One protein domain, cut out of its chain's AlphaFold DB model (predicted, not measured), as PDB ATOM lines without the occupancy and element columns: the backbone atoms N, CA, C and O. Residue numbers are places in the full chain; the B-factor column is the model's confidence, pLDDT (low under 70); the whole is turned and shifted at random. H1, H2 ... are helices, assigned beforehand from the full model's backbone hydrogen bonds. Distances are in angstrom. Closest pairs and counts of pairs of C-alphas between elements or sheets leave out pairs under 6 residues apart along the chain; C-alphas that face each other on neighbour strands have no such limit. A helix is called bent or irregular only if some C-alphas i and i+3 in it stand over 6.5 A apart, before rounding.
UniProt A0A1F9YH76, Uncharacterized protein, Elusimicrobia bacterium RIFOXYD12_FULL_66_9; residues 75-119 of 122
ATOM      1  N   ALA A  75      96.040  23.350 152.338       88.75
ATOM      2  CA  ALA A  75      96.838  23.845 151.219       88.75
ATOM      3  C   ALA A  75      95.974  24.579 150.184       88.75
ATOM      4  O   ALA A  75      96.298  25.706 149.818       88.75
ATOM      5  N   LEU A  76      94.840  23.989 149.784       91.69
ATOM      6  CA  LEU A  76      93.874  24.602 148.868       91.69
ATOM      7  C   LEU A  76      93.342  25.925 149.415       91.69
ATOM      8  O   LEU A  76      93.303  26.918 148.689       91.69
ATOM      9  N   PHE A  77      92.968  25.954 150.694       91.12
ATOM     10  CA  PHE A  77      92.489  27.169 151.340       91.12
ATOM     11  C   PHE A  77      93.560  28.261 151.327       91.12
ATOM     12  O   PHE A  77      93.284  29.379 150.904       91.12
ATOM     13  N   LEU A  78      94.796  27.918 151.690       92.12
ATOM     14  CA  LEU A  78      95.924  28.846 151.718       92.12
ATOM     15  C   LEU A  78      96.239  29.383 150.312       92.12
ATOM     16  O   LEU A  78      96.376  30.593 150.136       92.12
ATOM     17  N   THR A  79      96.244  28.523 149.289       89.50
ATOM     18  CA  THR A  79      96.385  28.964 147.892       89.50
ATOM     19  C   THR A  79      95.233  29.856 147.442       89.50
ATOM     20  O   THR A  79      95.478  30.866 146.790       89.50
ATOM     21  N   ALA A  80      93.988  29.548 147.817       86.88
ATOM     22  CA  ALA A  80      92.836  30.379 147.482       86.88
ATOM     23  C   ALA A  80      92.930  31.755 148.155       86.88
ATOM     24  O   ALA A  80      92.702  32.771 147.502       86.88
ATOM     25  N   THR A  81      93.330  31.810 149.429       89.81
ATOM     26  CA  THR A  81      93.560  33.071 150.146       89.81
ATOM     27  C   THR A  81      94.657  33.898 149.478       89.81
ATOM     28  O   THR A  81      94.463  35.092 149.265       89.81
ATOM     29  N   LEU A  82      95.774  33.278 149.086       86.38
ATOM     30  CA  LEU A  82      96.859  33.965 148.380       86.38
ATOM     31  C   LEU A  82      96.433  34.467 146.997       86.38
ATOM     32  O   LEU A  82      96.794  35.580 146.621       86.38
ATOM     33  N   LEU A  83      95.641  33.692 146.253       83.38
ATOM     34  CA  LEU A  83      95.110  34.108 144.955       83.38
ATOM     35  C   LEU A  83      94.122  35.266 145.089       83.38
ATOM     36  O   LEU A  83      94.224  36.231 144.339       83.38
ATOM     37  N   ILE A  84      93.206  35.213 146.062       82.19
ATOM     38  CA  ILE A  84      92.284  36.320 146.354       82.19
ATOM     39  C   ILE A  84      93.081  37.559 146.763       82.19
ATOM     40  O   ILE A  84      92.828  38.647 146.255       82.19
ATOM     41  N   TRP A  85      94.080  37.404 147.629       81.12
ATOM     42  CA  TRP A  85      94.946  38.503 148.041       81.12
ATOM     43  C   TRP A  85      95.714  39.111 146.862       81.12
ATOM     44  O   TRP A  85      95.729  40.331 146.692       81.12
ATOM     45  N   GLY A  86      96.302  38.281 145.998       78.19
ATOM     46  CA  GLY A  86      96.988  38.722 144.782       78.19
ATOM     47  C   GLY A  86      96.043  39.408 143.796       78.19
ATOM     48  O   GLY A  86      96.379  40.446 143.230       78.19
ATOM     49  N   ALA A  87      94.824  38.893 143.653       69.75
ATOM     50  CA  ALA A  87      93.788  39.496 142.828       69.75
ATOM     51  C   ALA A  87      93.310  40.848 143.373       69.75
ATOM     52  O   ALA A  87      93.045  41.769 142.602       69.75
ATOM     53  N   VAL A  88      93.231  40.991 144.697       75.12
ATOM     54  CA  VAL A  88      92.864  42.247 145.354       75.12
ATOM     55  C   VAL A  88      94.020  43.240 145.327       75.12
ATOM     56  O   VAL A  88      93.763  44.431 145.262       75.12
ATOM     57  N   THR A  89      95.280  42.827 145.355       77.62
ATOM     58  CA  THR A  89      96.415  43.771 145.405       77.62
ATOM     59  C   THR A  89      96.951  44.155 144.026       77.62
ATOM     60  O   THR A  89      97.472  45.256 143.861       77.62
ATOM     61  N   SER A  90      96.784  43.306 143.010       73.31
ATOM     62  CA  SER A  90      97.274  43.567 141.655       73.31
ATOM     63  C   SER A  90      96.248  44.296 140.782       73.31
ATOM     64  O   SER A  90      95.134  43.818 140.561       73.31
ATOM     65  N   TYR A  91      96.658  45.431 140.206       67.12
ATOM     66  CA  TYR A  91      95.856  46.210 139.254       67.12
ATOM     67  C   TYR A  91      95.453  45.392 138.011       67.12
ATOM     68  O   TYR A  91      94.318  45.489 137.545       67.12
ATOM     69  N   VAL A  92      96.348  44.524 137.524       72.06
ATOM     70  CA  VAL A  92      96.123  43.669 136.344       72.06
ATOM     71  C   VAL A  92      95.022  42.642 136.608       72.06
ATOM     72  O   VAL A  92      94.108  42.484 135.800       72.06
ATOM     73  N   TRP A  93      95.061  41.975 137.765       62.66
ATOM     74  CA  TRP A  93      94.054  40.977 138.130       62.66
ATOM     75  C   TRP A  93      92.697  41.600 138.457       62.66
ATOM     76  O   TRP A  93      91.674  41.042 138.061       62.66
ATOM     77  N   ARG A  94      92.666  42.779 139.095       65.75
ATOM     78  CA  ARG A  94      91.421  43.544 139.274       65.75
ATOM     79  C   ARG A  94      90.770  43.879 137.934       65.75
ATOM     80  O   ARG A  94      89.573  43.656 137.784       65.75
ATOM     81  N   ALA A  95      91.540  44.381 136.968       70.06
ATOM     82  CA  ALA A  95      91.027  44.722 135.641       70.06
ATOM     83  C   ALA A  95      90.503  43.483 134.893       70.06
ATOM     84  O   ALA A  95      89.425  43.523 134.299       70.06
ATOM     85  N   LEU A  96      91.222  42.358 134.972       72.19
ATOM     86  CA  LEU A  96      90.791  41.096 134.370       72.19
ATOM     87  C   LEU A  96      89.482  40.586 134.998       72.19
ATOM     88  O   LEU A  96      88.549  40.239 134.277       72.19
ATOM     89  N   LEU A  97      89.383  40.588 136.332       71.25
ATOM     90  CA  LEU A  97      88.182  40.155 137.053       71.25
ATOM     91  C   LEU A  97      86.979  41.056 136.772       71.25
ATOM     92  O   LEU A  97      85.892  40.535 136.536       71.25
ATOM     93  N   TRP A  98      87.164  42.376 136.718       73.00
ATOM     94  CA  TRP A  98      86.104  43.309 136.321       73.00
ATOM     95  C   TRP A  98      85.628  43.077 134.886       73.00
ATOM     96  O   TRP A  98      84.428  43.121 134.628       73.00
ATOM     97  N   ASN A  99      86.538  42.742 133.970       77.50
ATOM     98  CA  ASN A  99      86.185  42.406 132.590       77.50
ATOM     99  C   ASN A  99      85.479  41.045 132.460       77.50
ATOM    100  O   ASN A  99      84.684  40.845 131.539       77.50
ATOM    101  N   MET A 100      85.758  40.093 133.355       76.62
ATOM    102  CA  MET A 100      85.129  38.766 133.336       76.62
ATOM    103  C   MET A 100      83.834  38.688 134.152       76.62
ATOM    104  O   MET A 100      82.975  37.872 133.825       76.62
ATOM    105  N   ALA A 101      83.650  39.548 135.157       77.88
ATOM    106  CA  ALA A 101      82.453  39.610 135.995       77.88
ATOM    107  C   ALA A 101      81.128  39.646 135.205       77.88
ATOM    108  O   ALA A 101      80.268  38.807 135.489       77.88
ATOM    109  N   PRO A 102      80.938  40.507 134.181       79.44
ATOM    110  CA  PRO A 102      79.690  40.518 133.420       79.44
ATOM    111  C   PRO A 102      79.471  39.218 132.640       79.44
ATOM    112  O   PRO A 102      78.337  38.759 132.534       79.44
ATOM    113  N   LYS A 103      80.544  38.576 132.152       82.69
ATOM    114  CA  LYS A 103      80.443  37.282 131.462       82.69
ATOM    115  C   LYS A 103      79.985  36.196 132.423       82.69
ATOM    116  O   LYS A 103      79.045  35.489 132.099       82.69
ATOM    117  N   VAL A 104      80.592  36.112 133.608       81.19
ATOM    118  CA  VAL A 104      80.233  35.128 134.645       81.19
ATOM    119  C   VAL A 104      78.795  35.327 135.129       81.19
ATOM    120  O   VAL A 104      78.047  34.357 135.247       81.19
ATOM    121  N   LEU A 105      78.379  36.575 135.362       82.69
ATOM    122  CA  LEU A 105      76.998  36.896 135.735       82.69
ATOM    123  C   LEU A 105      76.009  36.513 134.630       82.69
ATOM    124  O   LEU A 105      74.969  35.934 134.932       82.69
ATOM    125  N   ALA A 106      76.343  36.769 133.363       82.19
ATOM    126  CA  ALA A 106      75.509  36.376 132.233       82.19
ATOM    127  C   ALA A 106      75.365  34.850 132.123       82.19
ATOM    128  O   ALA A 106      74.253  34.368 131.912       82.19
ATOM    129  N   THR A 107      76.436  34.072 132.322       85.69
ATOM    130  CA  THR A 107      76.347  32.602 132.306       85.69
ATOM    131  C   THR A 107      75.519  32.061 133.466       85.69
ATOM    132  O   THR A 107      74.733  31.136 133.272       85.69
ATOM    133  N   LEU A 108      75.658  32.637 134.664       84.31
ATOM    134  CA  LEU A 108      74.850  32.252 135.824       84.31
ATOM    135  C   LEU A 108      73.371  32.603 135.622       84.31
ATOM    136  O   LEU A 108      72.506  31.775 135.912       84.31
ATOM    137  N   ALA A 109      73.079  33.787 135.080       84.25
ATOM    138  CA  ALA A 109      71.722  34.216 134.757       84.25
ATOM    139  C   ALA A 109      71.087  33.334 133.671       84.25
ATOM    140  O   ALA A 109      69.948  32.903 133.830       84.25
ATOM    141  N   LEU A 110      71.833  32.995 132.613       87.06
ATOM    142  CA  LEU A 110      71.390  32.060 131.573       87.06
ATOM    143  C   LEU A 110      71.135  30.663 132.135       87.06
ATOM    144  O   LEU A 110      70.106  30.070 131.829       87.06
ATOM    145  N   GLY A 111      72.032  30.146 132.977       85.12
ATOM    146  CA  GLY A 111      71.855  28.846 133.628       85.12
ATOM    147  C   GLY A 111      70.635  28.814 134.552       85.12
ATOM    148  O   GLY A 111      69.893  27.831 134.564       85.12
ATOM    149  N   TRP A 112      70.384  29.902 135.285       86.31
ATOM    150  CA  TRP A 112      69.188  30.048 136.114       86.31
ATOM    151  C   TRP A 112      67.910  30.148 135.269       86.31
ATOM    152  O   TRP A 112      66.945  29.440 135.545       86.31
ATOM    153  N   ALA A 113      67.921  30.939 134.195       83.75
ATOM    154  CA  ALA A 113      66.792  31.065 133.275       83.75
ATOM    155  C   ALA A 113      66.464  29.738 132.569       83.75
ATOM    156  O   ALA A 113      65.304  29.339 132.513       83.75
ATOM    157  N   LEU A 114      67.480  29.006 132.097       83.31
ATOM    158  CA  LEU A 114      67.331  27.658 131.536       83.31
ATOM    159  C   LEU A 114      66.711  26.693 132.547       83.31
ATOM    160  O   LEU A 114      65.800  25.941 132.206       83.31
ATOM    161  N   ARG A 115      67.167  26.734 133.802       83.50
ATOM    162  CA  ARG A 115      66.596  25.920 134.879       83.50
ATOM    163  C   ARG A 115      65.117  26.236 135.118       83.50
ATOM    164  O   ARG A 115      64.348  25.308 135.362       83.50
ATOM    165  N   GLU A 116      64.725  27.504 135.044       79.81
ATOM    166  CA  GLU A 116      63.337  27.919 135.264       79.81
ATOM    167  C   GLU A 116      62.426  27.570 134.075       79.81
ATOM    168  O   GLU A 116      61.275  27.194 134.279       79.81
ATOM    169  N   ILE A 117      62.949  27.593 132.843       79.38
ATOM    170  CA  ILE A 117      62.220  27.175 131.631       79.38
ATOM    171  C   ILE A 117      62.012  25.653 131.590       79.38
ATOM    172  O   ILE A 117      60.959  25.183 131.167       79.38
ATOM    173  N   ILE A 118      63.002  24.874 132.037       79.88
ATOM    174  CA  ILE A 118      62.943  23.400 132.058       79.88
ATOM    175  C   ILE A 118      62.130  22.886 133.263       79.88
ATOM    176  O   ILE A 118      61.789  21.703 133.336       79.88
ATOM    177  N   ARG A 119      61.782  23.755 134.221       71.88
ATOM    178  CA  ARG A 119      60.990  23.376 135.393       71.88
ATOM    179  C   ARG A 119      59.572  22.973 134.952       71.88
ATOM    180  O   ARG A 119      58.861  23.795 134.377       71.88
TER     181      ARG A 119
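What this domain is: This is residues 75 to 119 of the 122 residues of an uncharacterized protein of Elusimicrobia bacterium RIFOXYD12_FULL_66_9 (UniProt A0A1F9YH76). Two helices meet at their ends in an L, with H1 as the shorter limb and the longer H2, gently bent, as the other. Nothing fills the space between the limbs, and residues 75 to 82 and 98 to 119 stand free. The printed part has 45 residues with two named helices, H1 then H2, and no named strand: all helix. It is extended, with a radius of gyration of the C-alphas of 15.0 A, and flat, spanning 41 by 26 by 8 A.

How they stand to each other: H1, residues 75 to 89, is followed by a tight link of one residue, Ser 90. H2, residues 91 to 118, was assigned as one helix by its hydrogen bonds but is bent: C-alphas 99 and 102 are 6.8 A apart. Its arms, H2a, residues 91 to 99, and H2b, residues 102 to 118, stand at a shallow tilt of 30 degrees. H1, with residues 86 to 88 alone, touches H2a only at the corner; the closest C-alphas, of Ala 87 and Trp 93, are 4.9 A apart. Their lines are about perpendicular, at 85 degrees. H1 and H2b are apart. In H1, H2a and H2b every O i to N i+4 pair is within hydrogen-bond range.

Where its parts are: H1 begins at C-alpha 75 (96.838, 23.845, 151.219) and is 20.8 A long. H2a measures 12.3 A, and H2b, 24.0 A long, ends at C-alpha 118 (62.943, 23.400, 132.058).

The domain as a whole: The two C-alphas farthest apart, of Thr 89 and Arg 119, are 42.1 A apart. The printed part has no cut and no long link. Its mean pLDDT is 80.1; residues 87, 91, 93 and 94 are under 70.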